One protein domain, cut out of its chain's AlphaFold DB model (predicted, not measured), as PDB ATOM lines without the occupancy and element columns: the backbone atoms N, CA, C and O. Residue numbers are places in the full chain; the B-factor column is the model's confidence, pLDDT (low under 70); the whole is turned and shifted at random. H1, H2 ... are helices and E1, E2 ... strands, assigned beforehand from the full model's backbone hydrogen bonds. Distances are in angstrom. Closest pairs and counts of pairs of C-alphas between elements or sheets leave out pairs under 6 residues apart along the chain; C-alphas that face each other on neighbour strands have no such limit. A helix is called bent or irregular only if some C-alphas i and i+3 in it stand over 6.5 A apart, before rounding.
ATOM      1  N   PRO A  26     -13.151  -4.344 -17.221       84.25
ATOM      2  CA  PRO A  26     -14.265  -3.977 -18.076       84.25
ATOM      3  C   PRO A  26     -14.925  -5.219 -18.669       84.25
ATOM      4  O   PRO A  26     -14.237  -6.174 -19.033       84.25
ATOM      5  N   ASP A  27     -16.247  -5.169 -18.836       76.25
ATOM      6  CA  ASP A  27     -17.020  -6.267 -19.430       76.25
ATOM      7  C   ASP A  27     -16.588  -6.571 -20.875       76.25
ATOM      8  O   ASP A  27     -16.680  -7.713 -21.325       76.25
ATOM      9  N   HIS A  28     -16.123  -5.559 -21.619       77.50
ATOM     10  CA  HIS A  28     -15.512  -5.707 -22.941       77.50
ATOM     11  C   HIS A  28     -14.785  -4.429 -23.378       77.50
ATOM     12  O   HIS A  28     -15.215  -3.316 -23.083       77.50
ATOM     13  N   GLN A  29     -13.708  -4.607 -24.146       85.81
ATOM     14  CA  GLN A  29     -13.072  -3.551 -24.933       85.81
ATOM     15  C   GLN A  29     -13.335  -3.847 -26.411       85.81
ATOM     16  O   GLN A  29     -13.023  -4.937 -26.896       85.81
ATOM     17  N   VAL A  30     -13.953  -2.906 -27.123       92.94
ATOM     18  CA  VAL A  30     -14.411  -3.126 -28.504       92.94
ATOM     19  C   VAL A  30     -13.569  -2.307 -29.464       92.94
ATOM     20  O   VAL A  30     -13.461  -1.096 -29.317       92.94
ATOM     21  N   VAL A  31     -13.020  -2.954 -30.490       97.00
ATOM     22  CA  VAL A  31     -12.354  -2.277 -31.608       97.00
ATOM     23  C   VAL A  31     -13.155  -2.542 -32.872       97.00
ATOM     24  O   VAL A  31     -13.313  -3.697 -33.268       97.00
ATOM     25  N   VAL A  32     -13.660  -1.481 -33.496       97.62
ATOM     26  CA  VAL A  32     -14.430  -1.527 -34.744       97.62
ATOM     27  C   VAL A  32     -13.663  -0.779 -35.819       97.62
ATOM     28  O   VAL A  32     -13.280   0.369 -35.612       97.62
ATOM     29  N   VAL A  33     -13.486  -1.409 -36.979       97.69
ATOM     30  CA  VAL A  33     -12.943  -0.759 -38.176       97.69
ATOM     31  C   VAL A  33     -14.034  -0.718 -39.238       97.69
ATOM     32  O   VAL A  33     -14.690  -1.732 -39.485       97.69
ATOM     33  N   ARG A  34     -14.249   0.448 -39.847       97.38
ATOM     34  CA  ARG A  34     -15.242   0.657 -40.905       97.38
ATOM     35  C   ARG A  34     -14.551   1.211 -42.151       97.38
ATOM     36  O   ARG A  34     -13.852   2.214 -42.027       97.38
ATOM     37  N   PRO A  35     -14.746   0.613 -43.335       96.88
ATOM     38  CA  PRO A  35     -14.328   1.244 -44.577       96.88
ATOM     39  C   PRO A  35     -15.274   2.407 -44.895       96.88
ATOM     40  O   PRO A  35     -16.493   2.234 -44.892       96.88
ATOM     41  N   ILE A  36     -14.714   3.575 -45.190       96.94
ATOM     42  CA  ILE A  36     -15.444   4.758 -45.639       96.94
ATOM     43  C   ILE A  36     -14.905   5.147 -47.012       96.94
ATOM     44  O   ILE A  36     -13.769   5.587 -47.149       96.94
ATOM     45  N   GLU A  37     -15.730   4.990 -48.036       94.88
ATOM     46  CA  GLU A  37     -15.393   5.409 -49.392       94.88
ATOM     47  C   GLU A  37     -15.902   6.832 -49.622       94.88
ATOM     48  O   GLU A  37     -17.096   7.104 -49.466       94.88
ATOM     49  N   GLN A  38     -15.001   7.753 -49.964       94.12
ATOM     50  CA  GLN A  38     -15.391   9.094 -50.386       94.12
ATOM     51  C   GLN A  38     -15.817   9.095 -51.859       94.12
ATOM     52  O   GLN A  38     -15.356   8.259 -52.637       94.12
ATOM     53  N   PRO A  39     -16.676  10.043 -52.278       96.44
ATOM     54  CA  PRO A  39     -17.005  10.197 -53.687       96.44
ATOM     55  C   PRO A  39     -15.746  10.418 -54.530       96.44
ATOM     56  O   PRO A  39     -14.973  11.341 -54.258       96.44
ATOM     57  N   LEU A  40     -15.580   9.593 -55.566       94.12
ATOM     58  CA  LEU A  40     -14.497   9.723 -56.535       94.12
ATOM     59  C   LEU A  40     -14.544  11.110 -57.188       94.12
ATOM     60  O   LEU A  40     -15.554  11.492 -57.785       94.12
ATOM     61  N   GLN A  41     -13.440  11.844 -57.091       95.94
ATOM     62  CA  GLN A  41     -13.273  13.130 -57.756       95.94
ATOM     63  C   GLN A  41     -12.744  12.931 -59.178       95.94
ATOM     64  O   GLN A  41     -12.094  11.931 -59.486       95.94
ATOM     65  N   ARG A  42     -13.023  13.894 -60.057       95.31
ATOM     66  CA  ARG A  42     -12.549  13.905 -61.444       95.31
ATOM     67  C   ARG A  42     -11.987  15.279 -61.767       95.31
ATOM     68  O   ARG A  42     -12.661  16.279 -61.538       95.31
ATOM     69  N   ASP A  43     -10.777  15.318 -62.307       92.81
ATOM     70  CA  ASP A  43     -10.149  16.545 -62.790       92.81
ATOM     71  C   ASP A  43      -9.477  16.289 -64.142       92.81
ATOM     72  O   ASP A  43      -8.396  15.709 -64.241       92.81
ATOM     73  N   PHE A  44     -10.136  16.753 -65.201       94.38
ATOM     74  CA  PHE A  44      -9.679  16.600 -66.583       94.38
ATOM     75  C   PHE A  44      -9.019  17.868 -67.133       94.38
ATOM     76  O   PHE A  44      -8.853  18.028 -68.337       94.38
ATOM     77  N   THR A  45      -8.645  18.800 -66.251       93.00
ATOM     78  CA  THR A  45      -8.038  20.088 -66.628       93.00
ATOM     79  C   THR A  45      -6.508  20.042 -66.663       93.00
ATOM     80  O   THR A  45      -5.852  21.045 -66.944       93.00
ATOM     81  N   LYS A  46      -5.899  18.896 -66.336       86.50
ATOM     82  CA  LYS A  46      -4.445  18.766 -66.197       86.50
ATOM     83  C   LYS A  46      -3.775  18.419 -67.524       86.50
ATOM     84  O   LYS A  46      -4.264  17.600 -68.293       86.50
ATOM     85  N   THR A  47      -2.602  19.001 -67.766       87.00
ATOM     86  CA  THR A  47      -1.688  18.565 -68.835       87.00
ATOM     87  C   THR A  47      -0.901  17.332 -68.398       87.00
ATOM     88  O   THR A  47      -0.755  17.087 -67.202       87.00
ATOM     89  N   SER A  48      -0.268  16.623 -69.335       78.75
ATOM     90  CA  SER A  48       0.686  15.547 -69.008       78.75
ATOM     91  C   SER A  48       1.793  15.989 -68.052       78.75
ATOM     92  O   SER A  48       2.196  15.220 -67.188       78.75
ATOM     93  N   VAL A  49       2.285  17.225 -68.196       80.56
ATOM     94  CA  VAL A  49       3.311  17.784 -67.300       80.56
ATOM     95  C   VAL A  49       2.744  17.967 -65.897       80.56
ATOM     96  O   VAL A  49       3.399  17.592 -64.931       80.56
ATOM     97  N   GLY A  50       1.523  18.500 -65.785       81.81
ATOM     98  CA  GLY A  50       0.837  18.645 -64.503       81.81
ATOM     99  C   GLY A  50       0.591  17.297 -63.830       81.81
ATOM    100  O   GLY A  50       0.873  17.151 -62.647       81.81
ATOM    101  N   ILE A  51       0.153  16.294 -64.594       80.81
ATOM    102  CA  ILE A  51      -0.030  14.921 -64.106       80.81
ATOM    103  C   ILE A  51       1.296  14.333 -63.607       80.81
ATOM    104  O   ILE A  51       1.374  13.866 -62.474       80.81
ATOM    105  N   ASN A  52       2.370  14.463 -64.384       74.56
ATOM    106  CA  ASN A  52       3.693  13.956 -64.017       74.56
ATOM    107  C   ASN A  52       4.325  14.676 -62.810       74.56
ATOM    108  O   ASN A  52       5.253  14.168 -62.201       74.56
ATOM    109  N   GLN A  53       3.869  15.879 -62.460       79.69
ATOM    110  CA  GLN A  53       4.324  16.570 -61.250       79.69
ATOM    111  C   GLN A  53       3.581  16.107 -59.992       79.69
ATOM    112  O   GLN A  53       4.089  16.294 -58.887       79.69
ATOM    113  N   MET A  54       2.397  15.507 -60.137       76.31
ATOM    114  CA  MET A  54       1.621  14.973 -59.013       76.31
ATOM    115  C   MET A  54       2.152  13.621 -58.532       76.31
ATOM    116  O   MET A  54       1.923  13.248 -57.385       76.31
ATOM    117  N   THR A  55       2.948  12.931 -59.351       66.88
ATOM    118  CA  THR A  55       3.637  11.693 -58.968       66.88
ATOM    119  C   THR A  55       4.882  11.934 -58.099       66.88
ATOM    120  O   THR A  55       5.517  10.967 -57.712       66.88
ATOM    121  N   ASN A  56       5.216  13.184 -57.729       44.91
ATOM    122  CA  ASN A  56       6.423  13.594 -56.976       44.91
ATOM    123  C   ASN A  56       6.499  13.156 -55.490       44.91
ATOM    124  O   ASN A  56       7.351  13.656 -54.747       44.91
ATOM    125  N   LYS A  57       5.680  12.205 -55.022       43.50
ATOM    126  CA  LYS A  57       6.166  11.336 -53.935       43.50
ATOM    127  C   LYS A  57       7.313  10.514 -54.535       43.50
ATOM    128  O   LYS A  57       7.242  10.210 -55.718       43.50
ATOM    129  N   PRO A  58       8.409  10.214 -53.821       33.50
ATOM    130  CA  PRO A  58       9.459   9.389 -54.395       33.50
ATOM    131  C   PRO A  58       8.863   8.009 -54.655       33.50
ATOM    132  O   PRO A  58       8.887   7.163 -53.767       33.50
ATOM    133  N   VAL A  59       8.319   7.797 -55.856       38.78
ATOM    134  CA  VAL A  59       8.069   6.460 -56.356       38.78
ATOM    135  C   VAL A  59       9.443   5.830 -56.321       38.78
ATOM    136  O   VAL A  59      10.360   6.276 -57.016       38.78
ATOM    137  N   ALA A  60       9.644   4.864 -55.428       30.41
ATOM    138  CA  ALA A  60      10.947   4.229 -55.230       30.41
ATOM    139  C   ALA A  60      11.403   3.441 -56.477       30.41
ATOM    140  O   ALA A  60      12.442   2.781 -56.471       30.41
ATOM    141  N   VAL A  61      10.637   3.531 -57.561       33.06
ATOM    142  CA  VAL A  61      10.886   2.952 -58.862       33.06
ATOM    143  C   VAL A  61      10.702   4.072 -59.890       33.06
ATOM    144  O   VAL A  61       9.626   4.663 -59.960       33.06
ATOM    145  N   PRO A  62      11.718   4.393 -60.708       28.39
ATOM    146  CA  PRO A  62      11.484   5.134 -61.935       28.39
ATOM    147  C   PRO A  62      10.485   4.304 -62.738       28.39
ATOM    148  O   PRO A  62      10.856   3.254 -63.261       28.39
ATOM    149  N   VAL A  63       9.217   4.716 -62.785       37.78
ATOM    150  CA  VAL A  63       8.280   4.102 -63.721       37.78
ATOM    151  C   VAL A  63       8.899   4.354 -65.091       37.78
ATOM    152  O   VAL A  63       9.184   5.518 -65.406       37.78
ATOM    153  N   PRO A  64       9.226   3.317 -65.878       32.47
ATOM    154  CA  PRO A  64       9.896   3.487 -67.152       32.47
ATOM    155  C   PRO A  64       8.891   3.994 -68.190       32.47
ATOM    156  O   PRO A  64       8.798   3.457 -69.282       32.47
ATOM    157  N   HIS A  65       8.187   5.087 -67.895       41.50
ATOM    158  CA  HIS A  65       7.501   5.885 -68.889       41.50
ATOM    159  C   HIS A  65       8.573   6.537 -69.756       41.50
ATOM    160  O   HIS A  65       9.041   7.651 -69.520       41.50
ATOM    161  N   THR A  66       9.021   5.793 -70.758       32.09
ATOM    162  CA  THR A  66       9.949   6.237 -71.787       32.09
ATOM    163  C   THR A  66       9.376   7.476 -72.475       32.09
ATOM    164  O   THR A  66       8.604   7.334 -73.414       32.09
ATOM    165  N   ALA A  67       9.704   8.684 -72.011       33.78
ATOM    166  CA  ALA A  67       9.477   9.957 -72.705       33.78
ATOM    167  C   ALA A  67       8.085  10.142 -73.372       33.78
ATOM    168  O   ALA A  67       7.965  10.853 -74.371       33.78
ATOM    169  N   ARG A  68       7.031   9.497 -72.850       45.22
ATOM    170  CA  ARG A  68       5.662   9.544 -73.378       45.22
ATOM    171  C   ARG A  68       4.795  10.302 -72.384       45.22
ATOM    172  O   ARG A  68       4.822  10.037 -71.189       45.22
ATOM    173  N   ALA A  69       4.066  11.281 -72.901       55.53
ATOM    174  CA  ALA A  69       3.083  12.060 -72.167       55.53
ATOM    175  C   ALA A  69       2.109  11.139 -71.408       55.53
ATOM    176  O   ALA A  69       1.456  10.311 -72.040       55.53
ATOM    177  N   LEU A  70       1.994  11.299 -70.083       66.88
ATOM    178  CA  LEU A  70       0.985  10.594 -69.287       66.88
ATOM    179  C   LEU A  70      -0.419  10.924 -69.811       66.88
ATOM    180  O   LEU A  70      -0.753  12.097 -70.043       66.88
ATOM    181  N   GLY A  71      -1.207   9.872 -70.034       76.00
ATOM    182  CA  GLY A  71      -2.590   9.964 -70.488       76.00
ATOM    183  C   GLY A  71      -3.569  10.206 -69.344       76.00
ATOM    184  O   GLY A  71      -4.497  10.994 -69.511       76.00
ATOM    185  N   GLY A  72      -3.322   9.599 -68.184       85.50
ATOM    186  CA  GLY A  72      -4.129   9.725 -66.978       85.50
ATOM    187  C   GLY A  72      -3.308   9.479 -65.714       85.50
ATOM    188  O   GLY A  72      -2.091   9.304 -65.786       85.50
ATOM    189  N   LEU A  73      -3.982   9.583 -64.571       87.50
ATOM    190  CA  LEU A  73      -3.477   9.211 -63.252       87.50
ATOM    191  C   LEU A  73      -4.659   8.960 -62.319       87.50
ATOM    192  O   LEU A  73      -5.531   9.820 -62.175       87.50
ATOM    193  N   MET A  74      -4.639   7.838 -61.611       90.62
ATOM    194  CA  MET A  74      -5.479   7.615 -60.442       90.62
ATOM    195  C   MET A  74      -4.716   7.936 -59.157       90.62
ATOM    196  O   MET A  74      -3.909   7.143 -58.680       90.62
ATOM    197  N   LEU A  75      -4.999   9.088 -58.545       88.81
ATOM    198  CA  LEU A  75      -4.470   9.381 -57.215       88.81
ATOM    199  C   LEU A  75      -5.376   8.747 -56.160       88.81
ATOM    200  O   LEU A  75      -6.547   9.110 -56.058       88.81
ATOM    201  N   ILE A  76      -4.821   7.841 -55.356       89.06
ATOM    202  CA  ILE A  76      -5.517   7.194 -54.243       89.06
ATOM    203  C   ILE A  76      -4.879   7.634 -52.932       89.06
ATOM    204  O   ILE A  76      -3.663   7.572 -52.769       89.06
ATOM    205  N   GLU A  77      -5.710   8.043 -51.981       87.69
ATOM    206  CA  GLU A  77      -5.282   8.403 -50.637       87.69
ATOM    207  C   GLU A  77      -6.016   7.541 -49.613       87.69
ATOM    208  O   GLU A  77      -7.250   7.533 -49.545       87.69
ATOM    209  N   MET A  78      -5.244   6.816 -48.800       92.06
ATOM    210  CA  MET A  78      -5.760   6.094 -47.642       92.06
ATOM    211  C   MET A  78      -5.421   6.863 -46.371       92.06
ATOM    212  O   MET A  78      -4.266   7.219 -46.132       92.06
ATOM    213  N   SER A  79      -6.431   7.100 -45.540       94.50
ATOM    214  CA  SER A  79      -6.282   7.748 -44.235       94.50
ATOM    215  C   SER A  79      -7.160   7.070 -43.187       94.50
ATOM    216  O   SER A  79      -8.012   6.246 -43.516       94.50
ATOM    217  N   ALA A  80      -6.953   7.391 -41.910       96.12
ATOM    218  CA  ALA A  80      -7.765   6.850 -40.829       96.12
ATOM    219  C   ALA A  80      -8.196   7.935 -39.846       96.12
ATOM    220  O   ALA A  80      -7.374   8.711 -39.363       96.12
ATOM    221  N   ASN A  81      -9.477   7.921 -39.483       97.12
ATOM    222  CA  ASN A  81      -9.989   8.694 -38.357       97.12
ATOM    223  C   ASN A  81     -10.203   7.754 -37.171       97.12
ATOM    224  O   ASN A  81     -11.001   6.821 -37.254       97.12
ATOM    225  N   THR A  82      -9.492   7.999 -36.072       97.56
ATOM    226  CA  THR A  82      -9.577   7.176 -34.859       97.56
ATOM    227  C   THR A  82     -10.348   7.925 -33.779       97.56
ATOM    228  O   THR A  82      -9.964   9.022 -33.382       97.56
ATOM    229  N   ASN A  83     -11.418   7.315 -33.273       97.94
ATOM    230  CA  ASN A  83     -12.169   7.795 -32.120       97.94
ATOM    231  C   ASN A  83     -12.057   6.794 -30.967       97.94
ATOM    232  O   ASN A  83     -12.305   5.601 -31.158       97.94
ATOM    233  N   VAL A  84     -11.721   7.283 -29.773       97.31
ATOM    234  CA  VAL A  84     -11.575   6.462 -28.565       97.31
ATOM    235  C   VAL A  84     -12.563   6.937 -27.508       97.31
ATOM    236  O   VAL A  84     -12.491   8.063 -27.023       97.31
ATOM    237  N   GLU A  85     -13.484   6.057 -27.144       96.94
ATOM    238  CA  GLU A  85     -14.389   6.213 -26.014       96.94
ATOM    239  C   GLU A  85     -13.748   5.558 -24.785       96.94
ATOM    240  O   GLU A  85     -13.338   4.391 -24.820       96.94
ATOM    241  N   PHE A  86     -13.659   6.311 -23.691       94.94
ATOM    242  CA  PHE A  86     -13.033   5.864 -22.452       94.94
ATOM    243  C   PHE A  86     -14.075   5.362 -21.459       94.94
ATOM    244  O   PHE A  86     -15.113   5.991 -21.260       94.94
ATOM    245  N   GLY A  87     -13.770   4.240 -20.815       93.06
ATOM    246  CA  GLY A  87     -14.482   3.774 -19.636       93.06
ATOM    247  C   GLY A  87     -13.728   4.169 -18.372       93.06
ATOM    248  O   GLY A  87     -12.511   4.370 -18.396       93.06
ATOM    249  N   GLY A  88     -14.457   4.269 -17.265       92.81
ATOM    250  CA  GLY A  88     -13.859   4.517 -15.966       92.81
ATOM    251  C   GLY A  88     -14.692   3.964 -14.819       92.81
ATOM    252  O   GLY A  88     -15.902   3.780 -14.940       92.81
ATOM    253  N   ALA A  89     -14.024   3.685 -13.705       93.94
ATOM    254  CA  ALA A  89     -14.647   3.232 -12.466       93.94
ATOM    255  C   ALA A  89     -13.816   3.671 -11.259       93.94
ATOM    256  O   ALA A  89     -12.615   3.911 -11.373       93.94
ATOM    257  N   THR A  90     -14.439   3.734 -10.089       93.06
ATOM    258  CA  THR A  90     -13.706   3.801  -8.822       93.06
ATOM    259  C   THR A  90     -13.168   2.412  -8.483       93.06
ATOM    260  O   THR A  90     -13.846   1.405  -8.706       93.06
ATOM    261  N   ALA A  91     -11.949   2.342  -7.956       92.88
ATOM    262  CA  ALA A  91     -11.379   1.092  -7.477       92.88
ATOM    263  C   ALA A  91     -12.200   0.496  -6.327       92.88
ATOM    264  O   ALA A  91     -12.817   1.212  -5.540       92.88
ATOM    265  N   ARG A  92     -12.202  -0.836  -6.220       90.31
ATOM    266  CA  ARG A  92     -13.027  -1.602  -5.267       90.31
ATOM    267  C   ARG A  92     -12.726  -1.279  -3.802       90.31
ATOM    268  O   ARG A  92     -13.586  -1.455  -2.948       90.31
ATOM    269  N   ASP A  93     -11.514  -0.819  -3.524       90.62
ATOM    270  CA  ASP A  93     -11.025  -0.395  -2.213       90.62
ATOM    271  C   ASP A  93     -11.112   1.132  -2.005       90.62
ATOM    272  O   ASP A  93     -10.629   1.641  -0.996       90.62
ATOM    273  N   ASN A  94     -11.729   1.870  -2.939       88.88
ATOM    274  CA  ASN A  94     -11.804   3.335  -2.973       88.88
ATOM    275  C   ASN A  94     -10.441   4.053  -3.028       88.88
ATOM    276  O   ASN A  94     -10.362   5.242  -2.720       88.88
ATOM    277  N   SER A  95      -9.370   3.371  -3.443       90.06
ATOM    278  CA  SER A  95      -8.017   3.950  -3.516       90.06
ATOM    279  C   SER A  95      -7.812   4.944  -4.667       90.06
ATOM    280  O   SER A  95      -6.825   5.681  -4.675       90.06
ATOM    281  N   GLY A  96      -8.731   5.000  -5.636       93.12
ATOM    282  CA  GLY A  96      -8.653   5.942  -6.749       93.12
ATOM    283  C   GLY A  96      -9.587   5.624  -7.913       93.12
ATOM    284  O   GLY A  96     -10.489   4.790  -7.817       93.12
ATOM    285  N   ALA A  97      -9.357   6.313  -9.026       94.12
ATOM    286  CA  ALA A  97     -10.014   6.107 -10.306       94.12
ATOM    287  C   ALA A  97      -9.229   5.127 -11.189       94.12
ATOM    288  O   ALA A  97      -7.999   5.060 -11.153       94.12
ATOM    289  N   CYS A  98      -9.968   4.401 -12.013       94.12
ATOM    290  CA  CYS A  98      -9.489   3.472 -13.022       94.12
ATOM    291  C   CYS A  98      -9.989   3.933 -14.386       94.12
ATOM    292  O   CYS A  98     -11.133   4.377 -14.490       94.12
ATOM    293  N   VAL A  99      -9.158   3.814 -15.419       94.94
ATOM    294  CA  VAL A  99      -9.479   4.255 -16.782       94.94
ATOM    295  C   VAL A  99      -8.979   3.248 -17.808       94.94
ATOM    296  O   VAL A  99      -7.927   2.633 -17.631       94.94
ATOM    297  N   TRP A 100      -9.739   3.063 -18.880       95.00
ATOM    298  CA  TRP A 100      -9.388   2.170 -19.983       95.00
ATOM    299  C   TRP A 100     -10.030   2.641 -21.296       95.00
ATOM    300  O   TRP A 100     -11.060   3.323 -21.268       95.00
ATOM    301  N   PRO A 101      -9.476   2.270 -22.462       95.25
ATOM    302  CA  PRO A 101     -10.181   2.413 -23.734       95.25
ATOM    303  C   PRO A 101     -11.350   1.416 -23.780       95.25
ATOM    304  O   PRO A 101     -11.144   0.206 -23.848       95.25
ATOM    305  N   ALA A 102     -12.587   1.902 -23.707       95.19
ATOM    306  CA  ALA A 102     -13.779   1.051 -23.736       95.19
ATOM    307  C   ALA A 102     -14.166   0.682 -25.170       95.19
ATOM    308  O   ALA A 102     -14.476  -0.475 -25.467       95.19
ATOM    309  N   LYS A 103     -14.116   1.661 -26.077       97.25
ATOM    310  CA  LYS A 103     -14.438   1.451 -27.484       97.25
ATOM    311  C   LYS A 103     -13.546   2.291 -28.380       97.25
ATOM    312  O   LYS A 103     -13.399   3.489 -28.189       97.25
ATOM    313  N   VAL A 104     -12.982   1.650 -29.391       98.12
ATOM    314  CA  VAL A 104     -12.186   2.278 -30.439       98.12
ATOM    315  C   VAL A 104     -12.936   2.107 -31.751       98.12
ATOM    316  O   VAL A 104     -13.253   0.987 -32.146       98.12
ATOM    317  N   THR A 105     -13.238   3.217 -32.415       98.44
ATOM    318  CA  THR A 105     -13.813   3.223 -33.763       98.44
ATOM    319  C   THR A 105     -12.789   3.812 -34.718       98.44
ATOM    320  O   THR A 105     -12.302   4.915 -34.486       98.44
ATOM    321  N   ILE A 106     -12.459   3.071 -35.770       98.44
ATOM    322  CA  ILE A 106     -11.509   3.476 -36.803       98.44
ATOM    323  C   ILE A 106     -12.261   3.527 -38.123       98.44
ATOM    324  O   ILE A 106     -12.739   2.505 -38.613       98.44
ATOM    325  N   ASP A 107     -12.348   4.715 -38.698       98.00
ATOM    326  CA  ASP A 107     -12.876   4.909 -40.040       98.00
ATOM    327  C   ASP A 107     -11.702   4.928 -41.010       98.00
ATOM    328  O   ASP A 107     -10.937   5.891 -41.042       98.00
ATOM    329  N   LEU A 108     -11.545   3.838 -41.759       96.62
ATOM    330  CA  LEU A 108     -10.542   3.692 -42.805       96.62
ATOM    331  C   LEU A 108     -11.076   4.349 -44.075       96.62
ATOM    332  O   LEU A 108     -11.971   3.812 -44.728       96.62
ATOM    333  N   VAL A 109     -10.564   5.532 -44.388       95.12
ATOM    334  CA  VAL A 109     -11.061   6.382 -45.464       95.12
ATOM    335  C   VAL A 109     -10.267   6.126 -46.738       95.12
ATOM    336  O   VAL A 109      -9.043   6.243 -46.739       95.12
ATOM    337  N   LEU A 110     -10.983   5.828 -47.820       93.88
ATOM    338  CA  LEU A 110     -10.459   5.764 -49.179       93.88
ATOM    339  C   LEU A 110     -10.971   6.975 -49.961       93.88
ATOM    340  O   LEU A 110     -12.181   7.124 -50.146       93.88
ATOM    341  N   ALA A 111     -10.055   7.819 -50.422       92.81
ATOM    342  CA  ALA A 111     -10.341   8.910 -51.344       92.81
ATOM    343  C   ALA A 111      -9.608   8.671 -52.667       92.81
ATOM    344  O   ALA A 111      -8.491   8.156 -52.686       92.81
ATOM    345  N   GLY A 112     -10.251   9.029 -53.777       91.81
ATOM    346  CA  GLY A 112      -9.691   8.867 -55.114       91.81
ATOM    347  C   GLY A 112      -9.952  10.092 -55.978       91.81
ATOM    348  O   GLY A 112     -11.047  10.660 -55.934       91.81
ATOM    349  N   THR A 113      -8.963  10.479 -56.778       93.88
ATOM    350  CA  THR A 113      -9.115  11.484 -57.832       93.88
ATOM    351  C   THR A 113      -8.619  10.920 -59.154       93.88
ATOM    352  O   THR A 113      -7.443  10.590 -59.292       93.88
ATOM    353  N   LEU A 114      -9.527  10.840 -60.124       93.56
ATOM    354  CA  LEU A 114      -9.222  10.470 -61.496       93.56
ATOM    355  C   LEU A 114      -8.781  11.705 -62.280       93.56
ATOM    356  O   LEU A 114      -9.555  12.651 -62.453       93.56
ATOM    357  N   PHE A 115      -7.573  11.647 -62.821       91.38
ATOM    358  CA  PHE A 115      -7.076  12.597 -63.797       91.38
ATOM    359  C   PHE A 115      -7.024  11.945 -65.171       91.38
ATOM    360  O   PHE A 115      -6.518  10.839 -65.337       91.38
ATOM    361  N   VAL A 116      -7.496  12.679 -66.170       89.00
ATOM    362  CA  VAL A 116      -7.276  12.383 -67.586       89.00
ATOM    363  C   VAL A 116      -6.715  13.651 -68.196       89.00
ATOM    364  O   VAL A 116      -7.166  14.757 -67.897       89.00
ATOM    365  N   ASN A 117      -5.682  13.500 -69.008       86.94
ATOM    366  CA  ASN A 117      -5.026  14.616 -69.656       86.94
ATOM    367  C   ASN A 117      -6.025  15.393 -70.522       86.94
ATOM    368  O   ASN A 117      -6.714  14.809 -71.357       86.94
ATOM    369  N   GLN A 118      -6.037  16.714 -70.362       91.56
ATOM    370  CA  GLN A 118      -6.991  17.631 -70.988       91.56
ATOM    371  C   GLN A 118      -7.055  17.554 -72.522       91.56
ATOM    372  O   GLN A 118      -8.005  18.044 -73.120       91.56
ATOM    373  N   ILE A 119      -6.038  16.978 -73.178       87.19
ATOM    374  CA  ILE A 119      -6.038  16.780 -74.638       87.19
ATOM    375  C   ILE A 119      -7.027  15.695 -75.093       87.19
ATOM    376  O   ILE A 119      -7.350  15.629 -76.276       87.19
ATOM    377  N   TYR A 120      -7.470  14.827 -74.181       86.00
ATOM    378  CA  TYR A 120      -8.441  13.775 -74.451       86.00
ATOM    379  C   TYR A 120      -9.812  14.223 -73.950       86.00
ATOM    380  O   TYR A 120     -10.145  14.052 -72.776       86.00
ATOM    381  N   GLU A 121     -10.600  14.809 -74.852       90.44
ATOM    382  CA  GLU A 121     -11.955  15.279 -74.549       90.44
ATOM    383  C   GLU A 121     -12.836  14.143 -74.009       90.44
ATOM    384  O   GLU A 121     -12.787  13.006 -74.499       90.44
ATOM    385  N   GLU A 122     -13.656  14.463 -73.003       93.38
ATOM    386  CA  GLU A 122     -14.617  13.529 -72.414       93.38
ATOM    387  C   GLU A 122     -15.508  12.887 -73.487       93.38
ATOM    388  O   GLU A 122     -15.981  13.541 -74.416       93.38
ATOM    389  N   GLY A 123     -15.740  11.578 -73.361       90.25
ATOM    390  CA  GLY A 123     -16.558  10.804 -74.297       90.25
ATOM    391  C   GLY A 123     -15.822  10.314 -75.548       90.25
ATOM    392  O   GLY A 123     -16.369   9.489 -76.283       90.25
ATOM    393  N   THR A 124     -14.580  10.747 -75.791       88.88
ATOM    394  CA  THR A 124     -13.744  10.156 -76.846       88.88
ATOM    395  C   THR A 124     -13.279   8.747 -76.462       88.88
ATOM    396  O   THR A 124     -13.147   8.421 -75.283       88.88
ATOM    397  N   CYS A 125     -12.971   7.909 -77.462       86.31
ATOM    398  CA  CYS A 125     -12.433   6.565 -77.214       86.31
ATOM    399  C   CYS A 125     -11.185   6.610 -76.322       86.31
ATOM    400  O   CYS A 125     -11.093   5.855 -75.360       86.31
ATOM    401  N   MET A 126     -10.256   7.529 -76.610       82.44
ATOM    402  CA  MET A 126      -9.015   7.653 -75.842       82.44
ATOM    403  C   MET A 126      -9.271   8.081 -74.401       82.44
ATOM    404  O   MET A 126      -8.673   7.509 -73.497       82.44
ATOM    405  N   HIS A 127     -10.168   9.047 -74.176       87.75
ATOM    406  CA  HIS A 127     -10.535   9.456 -72.823       87.75
ATOM    407  C   HIS A 127     -11.111   8.285 -72.029       87.75
ATOM    408  O   HIS A 127     -10.664   8.026 -70.917       87.75
ATOM    409  N   ASN A 128     -12.068   7.556 -72.608       89.69
ATOM    410  CA  ASN A 128     -12.719   6.438 -71.930       89.69
ATOM    411  C   ASN A 128     -11.731   5.302 -71.649       89.69
ATOM    412  O   ASN A 128     -11.707   4.808 -70.533       89.69
ATOM    413  N   ALA A 129     -10.873   4.950 -72.611       84.94
ATOM    414  CA  ALA A 129      -9.868   3.905 -72.426       84.94
ATOM    415  C   ALA A 129      -8.861   4.253 -71.316       84.94
ATOM    416  O   ALA A 129      -8.501   3.396 -70.516       84.94
ATOM    417  N   ILE A 130      -8.428   5.516 -71.240       84.75
ATOM    418  CA  ILE A 130      -7.568   5.989 -70.148       84.75
ATOM    419  C   ILE A 130      -8.335   5.946 -68.826       84.75
ATOM    420  O   ILE A 130      -7.842   5.391 -67.855       84.75
ATOM    421  N   ALA A 131      -9.545   6.503 -68.778       90.44
ATOM    422  CA  ALA A 131     -10.352   6.511 -67.564       90.44
ATOM    423  C   ALA A 131     -10.629   5.091 -67.048       90.44
ATOM    424  O   ALA A 131     -10.572   4.867 -65.846       90.44
ATOM    425  N   GLU A 132     -10.902   4.136 -67.938       89.31
ATOM    426  CA  GLU A 132     -11.096   2.723 -67.604       89.31
ATOM    427  C   GLU A 132      -9.834   2.120 -66.979       89.31
ATOM    428  O   GLU A 132      -9.930   1.587 -65.876       89.31
ATOM    429  N   HIS A 133      -8.664   2.303 -67.605       87.00
ATOM    430  CA  HIS A 133      -7.364   1.888 -67.054       87.00
ATOM    431  C   HIS A 133      -7.132   2.459 -65.652       87.00
ATOM    432  O   HIS A 133      -6.891   1.729 -64.694       87.00
ATOM    433  N   GLU A 134      -7.280   3.774 -65.491       86.94
ATOM    434  CA  GLU A 134      -7.071   4.430 -64.198       86.94
ATOM    435  C   GLU A 134      -8.091   3.969 -63.135       86.94
ATOM    436  O   GLU A 134      -7.793   3.895 -61.941       86.94
ATOM    437  N   MET A 135      -9.311   3.607 -63.538       92.94
ATOM    438  CA  MET A 135     -10.317   3.045 -62.630       92.94
ATOM    439  C   MET A 135      -9.982   1.625 -62.152       92.94
ATOM    440  O   MET A 135     -10.457   1.218 -61.080       92.94
ATOM    441  N   GLU A 136      -9.155   0.873 -62.880       89.69
ATOM    442  CA  GLU A 136      -8.656  -0.426 -62.418       89.69
ATOM    443  C   GLU A 136      -7.755  -0.258 -61.189       89.69
ATOM    444  O   GLU A 136      -7.951  -0.968 -60.196       89.69
ATOM    445  N   HIS A 137      -6.877   0.753 -61.178       88.06
ATOM    446  CA  HIS A 137      -6.079   1.119 -59.997       88.06
ATOM    447  C   HIS A 137      -6.960   1.419 -58.782       88.06
ATOM    448  O   HIS A 137      -6.718   0.909 -57.683       88.06
ATOM    449  N   TYR A 138      -8.032   2.196 -58.972       91.81
ATOM    450  CA  TYR A 138      -8.983   2.505 -57.897       91.81
ATOM    451  C   TYR A 138      -9.667   1.250 -57.345       91.81
ATOM    452  O   TYR A 138      -9.785   1.063 -56.131       91.81
ATOM    453  N   THR A 139     -10.074   0.348 -58.239       94.00
ATOM    454  CA  THR A 139     -10.713  -0.921 -57.873       94.00
ATOM    455  C   THR A 139      -9.767  -1.815 -57.070       94.00
ATOM    456  O   THR A 139     -10.182  -2.408 -56.068       94.00
ATOM    457  N   GLN A 140      -8.488  -1.870 -57.448       91.06
ATOM    458  CA  GLN A 140      -7.458  -2.594 -56.699       91.06
ATOM    459  C   GLN A 140      -7.229  -1.981 -55.312       91.06
ATOM    460  O   GLN A 140      -7.216  -2.712 -54.319       91.06
ATOM    461  N   GLY A 141      -7.139  -0.650 -55.215       91.00
ATOM    462  CA  GLY A 141      -7.018   0.061 -53.938       91.00
ATOM    463  C   GLY A 141      -8.196  -0.215 -52.996       91.00
ATOM    464  O   GLY A 141      -8.004  -0.505 -51.814       91.00
ATOM    465  N   LYS A 142      -9.423  -0.230 -53.527       94.31
ATOM    466  CA  LYS A 142     -10.623  -0.607 -52.766       94.31
ATOM    467  C   LYS A 142     -10.570  -2.053 -52.273       94.31
ATOM    468  O   LYS A 142     -10.903  -2.320 -51.118       94.31
ATOM    469  N   ALA A 143     -10.143  -2.986 -53.121       95.06
ATOM    470  CA  ALA A 143     -10.002  -4.388 -52.734       95.06
ATOM    471  C   ALA A 143      -8.938  -4.581 -51.639       95.06
ATOM    472  O   ALA A 143      -9.163  -5.353 -50.704       95.06
ATOM    473  N   LEU A 144      -7.819  -3.850 -51.718       93.31
ATOM    474  CA  LEU A 144      -6.778  -3.821 -50.689       93.31
ATOM    475  C   LEU A 144      -7.345  -3.351 -49.341       93.31
ATOM    476  O   LEU A 144      -7.234  -4.069 -48.350       93.31
ATOM    477  N   VAL A 145      -8.035  -2.206 -49.314       93.38
ATOM    478  CA  VAL A 145      -8.671  -1.667 -48.097       93.38
ATOM    479  C   VAL A 145      -9.600  -2.691 -47.448       93.38
ATOM    480  O   VAL A 145      -9.504  -2.938 -46.247       93.38
ATOM    481  N   LEU A 146     -10.478  -3.319 -48.235       95.31
ATOM    482  CA  LEU A 146     -11.440  -4.300 -47.725       95.31
ATOM    483  C   LEU A 146     -10.762  -5.559 -47.169       95.31
ATOM    484  O   LEU A 146     -11.209  -6.088 -46.150       95.31
ATOM    485  N   ARG A 147      -9.686  -6.027 -47.811       95.88
ATOM    486  CA  ARG A 147      -8.904  -7.183 -47.348       95.88
ATOM    487  C   ARG A 147      -8.217  -6.907 -46.009       95.88
ATOM    488  O   ARG A 147      -8.153  -7.797 -45.163       95.88
ATOM    489  N   GLU A 148      -7.746  -5.681 -45.804       95.81
ATOM    490  CA  GLU A 148      -6.848  -5.328 -44.702       95.81
ATOM    491  C   GLU A 148      -7.556  -4.742 -43.469       95.81
ATOM    492  O   GLU A 148      -6.916  -4.492 -42.447       95.81
ATOM    493  N   LEU A 149      -8.891  -4.609 -43.499       96.50
ATOM    494  CA  LEU A 149      -9.692  -4.145 -42.350       96.50
ATOM    495  C   LEU A 149      -9.362  -4.903 -41.060       96.50
ATOM    496  O   LEU A 149      -9.242  -4.307 -39.987       96.50
ATOM    497  N   LYS A 150      -9.198  -6.226 -41.164       97.19
ATOM    498  CA  LYS A 150      -8.889  -7.083 -40.017       97.19
ATOM    499  C   LYS A 150      -7.473  -6.843 -39.490       97.19
ATOM    500  O   LYS A 150      -7.290  -6.852 -38.276       97.19
ATOM    501  N   THR A 151      -6.502  -6.608 -40.368       97.31
ATOM    502  CA  THR A 151      -5.113  -6.307 -39.991       97.31
ATOM    503  C   THR A 151      -5.053  -5.009 -39.184       97.31
ATOM    504  O   THR A 151      -4.527  -4.995 -38.071       97.31
ATOM    505  N   VAL A 152      -5.716  -3.951 -39.667       97.56
ATOM    506  CA  VAL A 152      -5.832  -2.666 -38.952       97.56
ATOM    507  C   VAL A 152      -6.529  -2.847 -37.599       97.56
ATOM    508  O   VAL A 152      -6.068  -2.332 -36.577       97.56
ATOM    509  N   GLN A 153      -7.616  -3.626 -37.560       98.06
ATOM    510  CA  GLN A 153      -8.335  -3.920 -36.319       98.06
ATOM    511  C   GLN A 153      -7.433  -4.623 -35.298       98.06
ATOM    512  O   GLN A 153      -7.465  -4.289 -34.114       98.06
ATOM    513  N   GLN A 154      -6.635  -5.593 -35.745       97.75
ATOM    514  CA  GLN A 154      -5.719  -6.347 -34.895       97.75
ATOM    515  C   GLN A 154      -4.591  -5.472 -34.347       97.75
ATOM    516  O   GLN A 154      -4.284  -5.585 -33.162       97.75
ATOM    517  N   ALA A 155      -4.029  -4.571 -35.156       97.19
ATOM    518  CA  ALA A 155      -3.003  -3.631 -34.713       97.19
ATOM    519  C   ALA A 155      -3.519  -2.716 -33.587       97.19
ATOM    520  O   ALA A 155      -2.908  -2.622 -32.521       97.19
ATOM    521  N   ALA A 156      -4.698  -2.113 -33.771       97.50
ATOM    522  CA  ALA A 156      -5.325  -1.289 -32.739       97.50
ATOM    523  C   ALA A 156      -5.708  -2.107 -31.496       97.50
ATOM    524  O   ALA A 156      -5.471  -1.675 -30.365       97.50
ATOM    525  N   LYS A 157      -6.252  -3.316 -31.691       96.81
ATOM    526  CA  LYS A 157      -6.602  -4.224 -30.594       96.81
ATOM    527  C   LYS A 157      -5.385  -4.627 -29.765       96.81
ATOM    528  O   LYS A 157      -5.487  -4.641 -28.546       96.81
ATOM    529  N   ALA A 158      -4.240  -4.893 -30.387       96.00
ATOM    530  CA  ALA A 158      -3.018  -5.231 -29.662       96.00
ATOM    531  C   ALA A 158      -2.579  -4.102 -28.713       96.00
ATOM    532  O   ALA A 158      -2.136  -4.371 -27.596       96.00
ATOM    533  N   VAL A 159      -2.742  -2.837 -29.120       95.38
ATOM    534  CA  VAL A 159      -2.471  -1.680 -28.250       95.38
ATOM    535  C   VAL A 159      -3.500  -1.575 -27.127       95.38
ATOM    536  O   VAL A 159      -3.115  -1.402 -25.973       95.38
ATOM    537  N   VAL A 160      -4.790  -1.709 -27.445       95.12
ATOM    538  CA  VAL A 160      -5.891  -1.692 -26.466       95.12
ATOM    539  C   VAL A 160      -5.693  -2.762 -25.388       95.12
ATOM    540  O   VAL A 160      -5.699  -2.439 -24.201       95.12
ATOM    541  N   ASP A 161      -5.400  -3.999 -25.795       92.69
ATOM    542  CA  ASP A 161      -5.156  -5.126 -24.892       92.69
ATOM    543  C   ASP A 161      -3.902  -4.904 -24.031       92.69
ATOM    544  O   ASP A 161      -3.894  -5.239 -22.847       92.69
ATOM    545  N   LYS A 162      -2.846  -4.310 -24.605       91.88
ATOM    546  CA  LYS A 162      -1.614  -3.975 -23.876       91.88
ATOM    547  C   LYS A 162      -1.835  -2.882 -22.828       91.88
ATOM    548  O   LYS A 162      -1.221  -2.937 -21.768       91.88
ATOM    549  N   ILE A 163      -2.667  -1.885 -23.130       91.19
ATOM    550  CA  ILE A 163      -3.026  -0.820 -22.185       91.19
ATOM    551  C   ILE A 163      -3.890  -1.394 -21.058       91.19
ATOM    552  O   ILE A 163      -3.652  -1.086 -19.891       91.19
ATOM    553  N   GLY A 164      -4.873  -2.234 -21.394       91.12
ATOM    554  CA  GLY A 164      -5.760  -2.854 -20.418       91.12
ATOM    555  C   GLY A 164      -6.497  -1.810 -19.576       91.12
ATOM    556  O   GLY A 164      -7.145  -0.913 -20.116       91.12
ATOM    557  N   VAL A 165      -6.407  -1.943 -18.252       92.94
ATOM    558  CA  VAL A 165      -6.952  -0.983 -17.285       92.94
ATOM    559  C   VAL A 165      -5.809  -0.308 -16.547       92.94
ATOM    560  O   VAL A 165      -4.962  -0.984 -15.968       92.94
ATOM    561  N   LEU A 166      -5.815   1.024 -16.530       91.75
ATOM    562  CA  LEU A 166      -4.859   1.830 -15.781       91.75
ATOM    563  C   LEU A 166      -5.480   2.281 -14.454       91.75
ATOM    564  O   LEU A 166      -6.624   2.736 -14.426       91.75
ATOM    565  N   GLY A 167      -4.704   2.215 -13.372       91.06
ATOM    566  CA  GLY A 167      -5.097   2.648 -12.028       91.06
ATOM    567  C   GLY A 167      -4.993   1.526 -10.986       91.06
ATOM    568  O   GLY A 167      -4.507   0.439 -11.308       91.06
ATOM    569  N   PRO A 168      -5.461   1.755  -9.746       93.75
ATOM    570  CA  PRO A 168      -6.069   2.989  -9.239       93.75
ATOM    571  C   PRO A 168      -5.102   4.174  -9.232       93.75
ATOM    572  O   PRO A 168      -3.919   4.019  -8.945       93.75
ATOM    573  N   MET A 169      -5.606   5.367  -9.538       94.00
ATOM    574  CA  MET A 169      -4.844   6.620  -9.485       94.00
ATOM    575  C   MET A 169      -5.745   7.804  -9.102       94.00
ATOM    576  O   MET A 169      -6.969   7.676  -9.168       94.00
ATOM    577  N   PRO A 170      -5.196   8.971  -8.720       95.50
ATOM    578  CA  PRO A 170      -5.999  10.173  -8.514       95.50
ATOM    579  C   PRO A 170      -6.858  10.507  -9.750       95.50
ATOM    580  O   PRO A 170      -6.369  10.359 -10.876       95.50
ATOM    581  N   PRO A 171      -8.114  10.969  -9.586       90.62
ATOM    582  CA  PRO A 171      -9.004  11.286 -10.707       90.62
ATOM    583  C   PRO A 171      -8.389  12.232 -11.746       90.62
ATOM    584  O   PRO A 171      -8.597  12.055 -12.946       90.62
ATOM    585  N   GLU A 172      -7.581  13.196 -11.306       93.06
ATOM    586  CA  GLU A 172      -6.888  14.143 -12.178       93.06
ATOM    587  C   GLU A 172      -5.864  13.431 -13.071       93.06
ATOM    588  O   GLU A 172      -5.756  13.731 -14.260       93.06
ATOM    589  N   GLN A 173      -5.143  12.446 -12.527       92.88
ATOM    590  CA  GLN A 173      -4.193  11.639 -13.297       92.88
ATOM    591  C   GLN A 173      -4.911  10.703 -14.272       92.88
ATOM    592  O   GLN A 173      -4.424  10.511 -15.388       92.88
ATOM    593  N   ALA A 174      -6.077  10.169 -13.892       90.00
ATOM    594  CA  ALA A 174      -6.894   9.328 -14.766       90.00
ATOM    595  C   ALA A 174      -7.398  10.111 -15.990       90.00
ATOM    596  O   ALA A 174      -7.312   9.616 -17.113       90.00
ATOM    597  N   GLN A 175      -7.840  11.360 -15.802       90.94
ATOM    598  CA  GLN A 175      -8.241  12.244 -16.906       90.94
ATOM    599  C   GLN A 175      -7.081  12.536 -17.869       90.94
ATOM    600  O   GLN A 175      -7.277  12.608 -19.083       90.94
ATOM    601  N   GLN A 176      -5.857  12.648 -17.350       93.75
ATOM    602  CA  GLN A 176      -4.663  12.898 -18.158       93.75
ATOM    603  C   GLN A 176      -4.240  11.696 -19.022       93.75
ATOM    604  O   GLN A 176      -3.482  11.890 -19.973       93.75
ATOM    605  N   GLN A 177      -4.740  10.479 -18.759       93.06
ATOM    606  CA  GLN A 177      -4.403   9.293 -19.564       93.06
ATOM    607  C   GLN A 177      -5.103   9.257 -20.927       93.06
ATOM    608  O   GLN A 177      -4.642   8.545 -21.820       93.06
ATOM    609  N   GLY A 178      -6.178  10.027 -21.128       92.75
ATOM    610  CA  GLY A 178      -6.963   9.967 -22.365       92.75
ATOM    611  C   GLY A 178      -6.136  10.273 -23.619       92.75
ATOM    612  O   GLY A 178      -6.134   9.496 -24.573       92.75
ATOM    613  N   LYS A 179      -5.373  11.373 -23.606       94.31
ATOM    614  CA  LYS A 179      -4.550  11.761 -24.762       94.31
ATOM    615  C   LYS A 179      -3.447  10.730 -25.066       94.31
ATOM    616  O   LYS A 179      -3.395  10.283 -26.207       94.31
ATOM    617  N   PRO A 180      -2.601  10.306 -24.106       94.81
ATOM    618  CA  PRO A 180      -1.583   9.291 -24.374       94.81
ATOM    619  C   PRO A 180      -2.141   7.959 -24.897       94.81
ATOM    620  O   PRO A 180      -1.569   7.389 -25.825       94.81
ATOM    621  N   ILE A 181      -3.282   7.493 -24.367       94.00
ATOM    622  CA  ILE A 181      -3.967   6.295 -24.883       94.00
ATOM    623  C   ILE A 181      -4.391   6.506 -26.342       94.00
ATOM    624  O   ILE A 181      -4.121   5.658 -27.194       94.00
ATOM    625  N   GLY A 182      -5.038   7.639 -26.636       96.00
ATOM    626  CA  GLY A 182      -5.480   7.980 -27.987       96.00
ATOM    627  C   GLY A 182      -4.319   8.077 -28.980       96.00
ATOM    628  O   GLY A 182      -4.394   7.497 -30.064       96.00
ATOM    629  N   ASP A 183      -3.225   8.739 -28.595       96.75
ATOM    630  CA  ASP A 183      -2.016   8.875 -29.415       96.75
ATOM    631  C   ASP A 183      -1.394   7.499 -29.723       96.75
ATOM    632  O   ASP A 183      -0.991   7.235 -30.854       96.75
ATOM    633  N   ALA A 184      -1.335   6.605 -28.730       96.06
ATOM    634  CA  ALA A 184      -0.780   5.262 -28.879       96.06
ATOM    635  C   ALA A 184      -1.578   4.391 -29.856       96.06
ATOM    636  O   ALA A 184      -0.992   3.728 -30.713       96.06
ATOM    637  N   ILE A 185      -2.908   4.417 -29.755       96.44
ATOM    638  CA  ILE A 185      -3.787   3.691 -30.679       96.44
ATOM    639  C   ILE A 185      -3.678   4.293 -32.086       96.44
ATOM    640  O   ILE A 185      -3.500   3.556 -33.054       96.44
ATOM    641  N   THR A 186      -3.711   5.624 -32.196       97.06
ATOM    642  CA  THR A 186      -3.604   6.335 -33.480       97.06
ATOM    643  C   THR A 186      -2.282   6.031 -34.184       97.06
ATOM    644  O   THR A 186      -2.279   5.775 -35.382       97.06
ATOM    645  N   ALA A 187      -1.162   5.987 -33.457       96.88
ATOM    646  CA  ALA A 187       0.144   5.665 -34.034       96.88
ATOM    647  C   ALA A 187       0.216   4.231 -34.592       96.88
ATOM    648  O   ALA A 187       0.795   4.011 -35.658       96.88
ATOM    649  N   ALA A 188      -0.388   3.258 -33.902       96.19
ATOM    650  CA  ALA A 188      -0.453   1.882 -34.395       96.19
ATOM    651  C   ALA A 188      -1.322   1.767 -35.654       96.19
ATOM    652  O   ALA A 188      -0.925   1.105 -36.608       96.19
ATOM    653  N   VAL A 189      -2.463   2.462 -35.688       97.44
ATOM    654  CA  VAL A 189      -3.303   2.536 -36.891       97.44
ATOM    655  C   VAL A 189      -2.541   3.201 -38.036       97.44
ATOM    656  O   VAL A 189      -2.500   2.642 -39.126       97.44
ATOM    657  N   GLN A 190      -1.880   4.338 -37.794       96.44
ATOM    658  CA  GLN A 190      -1.130   5.065 -38.824       96.44
ATOM    659  C   GLN A 190      -0.009   4.219 -39.437       96.44
ATOM    660  O   GLN A 190       0.189   4.264 -40.644       96.44
ATOM    661  N   THR A 191       0.668   3.396 -38.633       96.69
ATOM    662  CA  THR A 191       1.691   2.463 -39.136       96.69
ATOM    663  C   THR A 191       1.114   1.507 -40.186       96.69
ATOM    664  O   THR A 191       1.742   1.264 -41.216       96.69
ATOM    665  N   GLU A 192      -0.103   0.999 -39.965       97.06
ATOM    666  CA  GLU A 192      -0.786   0.168 -40.958       97.06
ATOM    667  C   GLU A 192      -1.231   0.983 -42.176       97.06
ATOM    668  O   GLU A 192      -1.078   0.513 -43.296       97.06
ATOM    669  N   ILE A 193      -1.716   2.215 -41.998       95.50
ATOM    670  CA  ILE A 193      -2.070   3.092 -43.128       95.50
ATOM    671  C   ILE A 193      -0.866   3.371 -44.028       95.50
ATOM    672  O   ILE A 193      -0.982   3.302 -45.251       95.50
ATOM    673  N   ASP A 194       0.298   3.647 -43.448       93.50
ATOM    674  CA  ASP A 194       1.527   3.889 -44.204       93.50
ATOM    675  C   ASP A 194       1.950   2.633 -44.980       93.50
ATOM    676  O   ASP A 194       2.330   2.718 -46.152       93.50
ATOM    677  N   ARG A 195       1.813   1.449 -44.366       95.50
ATOM    678  CA  ARG A 195       2.040   0.160 -45.035       95.50
ATOM    679  C   ARG A 195       1.076  -0.052 -46.205       95.50
ATOM    680  O   ARG A 195       1.521  -0.462 -47.273       95.50
ATOM    681  N   LEU A 196      -0.216   0.229 -46.021       93.12
ATOM    682  CA  LEU A 196      -1.233   0.074 -47.066       93.12
ATOM    683  C   LEU A 196      -1.020   1.038 -48.231       93.12
ATOM    684  O   LEU A 196      -1.137   0.623 -49.380       93.12
ATOM    685  N   ASN A 197      -0.660   2.294 -47.958       89.44
ATOM    686  CA  ASN A 197      -0.313   3.252 -49.009       89.44
ATOM    687  C   ASN A 197       0.892   2.765 -49.828       89.44
ATOM    688  O   ASN A 197       0.883   2.868 -51.051       89.44
ATOM    689  N   LYS A 198       1.903   2.174 -49.179       89.88
ATOM    690  CA  LYS A 198       3.047   1.581 -49.881       89.88
ATOM    691  C   LYS A 198       2.652   0.365 -50.729       89.88
ATOM    692  O   LYS A 198       3.068   0.260 -51.874       89.88
ATOM    693  N   GLU A 199       1.844  -0.545 -50.187       92.56
ATOM    694  CA  GLU A 199       1.355  -1.714 -50.933       92.56
ATOM    695  C   GLU A 199       0.496  -1.287 -52.137       92.56
ATOM    696  O   GLU A 199       0.595  -1.869 -53.213       92.56
ATOM    697  N   GLN A 200      -0.308  -0.235 -51.986       88.38
ATOM    698  CA  GLN A 200      -1.079   0.347 -53.079       88.38
ATOM    699  C   GLN A 200      -0.176   0.905 -54.187       88.38
ATOM    700  O   GLN A 200      -0.463   0.692 -55.364       88.38
ATOM    701  N   GLU A 201       0.918   1.577 -53.836       85.12
ATOM    702  CA  GLU A 201       1.910   2.062 -54.798       85.12
ATOM    703  C   GLU A 201       2.565   0.902 -55.564       85.12
ATOM    704  O   GLU A 201       2.667   0.939 -56.790       85.12
ATOM    705  N   GLU A 202       2.940  -0.170 -54.860       86.25
ATOM    706  CA  GLU A 202       3.513  -1.377 -55.466       86.25
ATOM    707  C   GLU A 202       2.528  -2.059 -56.434       86.25
ATOM    708  O   GLU A 202       2.927  -2.491 -57.518       86.25
ATOM    709  N   LEU A 203       1.237  -2.112 -56.081       86.00
ATOM    710  CA  LEU A 203       0.179  -2.641 -56.947       86.00
ATOM    711  C   LEU A 203      -0.010  -1.795 -58.211       86.00
ATOM    712  O   LEU A 203      -0.098  -2.366 -59.297       86.00
ATOM    713  N   GLN A 204      -0.015  -0.462 -58.086       84.06
ATOM    714  CA  GLN A 204      -0.111   0.436 -59.243       84.06
ATOM    715  C   GLN A 204       1.039   0.194 -60.224       84.06
ATOM    716  O   GLN A 204       0.807  -0.072 -61.402       84.06
ATOM    717  N   VAL A 205       2.282   0.187 -59.727       80.75
ATOM    718  CA  VAL A 205       3.471  -0.040 -60.562       80.75
ATOM    719  C   VAL A 205       3.418  -1.406 -61.246       80.75
ATOM    720  O   VAL A 205       3.740  -1.518 -62.432       80.75
ATOM    721  N   ALA A 206       3.005  -2.454 -60.527       78.94
ATOM    722  CA  ALA A 206       2.884  -3.794 -61.092       78.94
ATOM    723  C   ALA A 206       1.816  -3.865 -62.196       78.94
ATOM    724  O   ALA A 206       2.037  -4.514 -63.221       78.94
ATOM    725  N   HIS A 207       0.682  -3.187 -62.005       81.25
ATOM    726  CA  HIS A 207      -0.404  -3.141 -62.976       81.25
ATOM    727  C   HIS A 207      -0.015  -2.360 -64.239       81.25
ATOM    728  O   HIS A 207      -0.141  -2.887 -65.345       81.25
ATOM    729  N   ASP A 208       0.568  -1.168 -64.083       75.94
ATOM    730  CA  ASP A 208       1.041  -0.358 -65.210       75.94
ATOM    731  C   ASP A 208       2.135  -1.082 -66.013       75.94
ATOM    732  O   ASP A 208       2.113  -1.084 -67.245       75.94
ATOM    733  N   SER A 209       3.048  -1.784 -65.331       68.06
ATOM    734  CA  SER A 209       4.104  -2.576 -65.984       68.06
ATOM    735  C   SER A 209       3.553  -3.772 -66.769       68.06
ATOM    736  O   SER A 209       4.127  -4.176 -67.783       68.06
ATOM    737  N   ALA A 210       2.443  -4.365 -66.319       60.00
ATOM    738  CA  ALA A 210       1.770  -5.435 -67.053       60.00
ATOM    739  C   ALA A 210       1.084  -4.901 -68.322       60.00
ATOM    740  O   ALA A 210       1.098  -5.573 -69.357       60.00
ATOM    741  N   ILE A 211       0.538  -3.681 -68.257       56.91
ATOM    742  CA  ILE A 211      -0.200  -3.032 -69.347       56.91
ATOM    743  C   ILE A 211       0.716  -2.348 -70.367       56.91
ATOM    744  O   ILE A 211       0.337  -2.236 -71.532       56.91
ATOM    745  N   GLU A 212       1.960  -1.996 -70.028       50.69
ATOM    746  CA  GLU A 212       2.939  -1.514 -71.022       50.69
ATOM    747  C   GLU A 212       3.216  -2.536 -72.149       50.69
ATOM    748  O   GLU A 212       3.670  -2.163 -73.232       50.69
ATOM    749  N   ASN A 213       2.833  -3.803 -71.953       42.09
ATOM    750  CA  ASN A 213       2.845  -4.840 -72.987       42.09
ATOM    751  C   ASN A 213       1.528  -4.963 -73.789       42.09
ATOM    752  O   ASN A 213       1.485  -5.721 -74.757       42.09
TER     753      ASN A 213
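This is residues 26 to 213 of the 244 residues of an uncharacterized protein of Rhodospirillaceae bacterium (UniProt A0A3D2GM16). A long, twisted hairpin, E3 and E4, runs the length of a rod, with short strands E1, E2 and E5 in a row along E4. Two long helices run lengthwise with it: bent H2 over one face, and H4 beside E3, packed on H2; small H1 and H3 sit near opposite ends. The printed part has 188 residues, in the order E1 E2 H1 E3 E4 H2 E5 H3 H4, mixed in class. The branched sheet is mixed; the whole is loose, with a radius of gyration of the C-alphas of 22.3 A and spans of 75 by 29 by 25 A.

Find C-alpha 72 at (-4.129, 9.725, -66.978); from there E3, residues 72 to 90, runs 59.2 A, and E4, 97 to 116, returns over 57.7 A. Look for E1 at 30 to 37, E2 at 41 to 43, E5 at 166 to 169, H1 at 48 to 54 and H3 at 171 to 176. H2, 125 to 163, was assigned as one helix by its hydrogen bonds but is bent, C-alphas 147 and 150 being 7.3 A apart; its arms are H2a, 125 to 147, 33.1 A, and H2b, 150 to 163. H4, 178 to 211, runs 49.2 A to (-0.200, -3.032, -69.347).

Start at E4: antiparallel E3 lies on one side, N 81 and O 107 2.9 A apart. On the other side lie parallel E1, N 32 to O 104 2.8 A, parallel E2, N 43 to O 114 2.9 A, and antiparallel E5, N 99 to O 166 2.9 A. H2a and H2b are on the same face, H3 on the opposite one. H4 stands at the sheet's level, C-alphas Thr 82 and Thr 186 closest at 6.2 A. H2b touches H4, opposite ways at a shallow tilt of 21 degrees, C-alphas Ala 156 and Ile 185 closest at 5.6 A. H1 is on the sheet, C-alphas Ile 51 and Leu 73 closest at 6.7 A. Every O i to N i+4 pair is within hydrogen-bond range in H1, H2b, H3 and H4, and 18 of 19 in H2a.

The farthest C-alphas, Asp 93 and Thr 124, are 75.4 A apart. The printed part has no cut. The link from H1 to E3 is long, 17 residues. Look for pLDDT under 70 at residues 55 to 70 and 209 to 213.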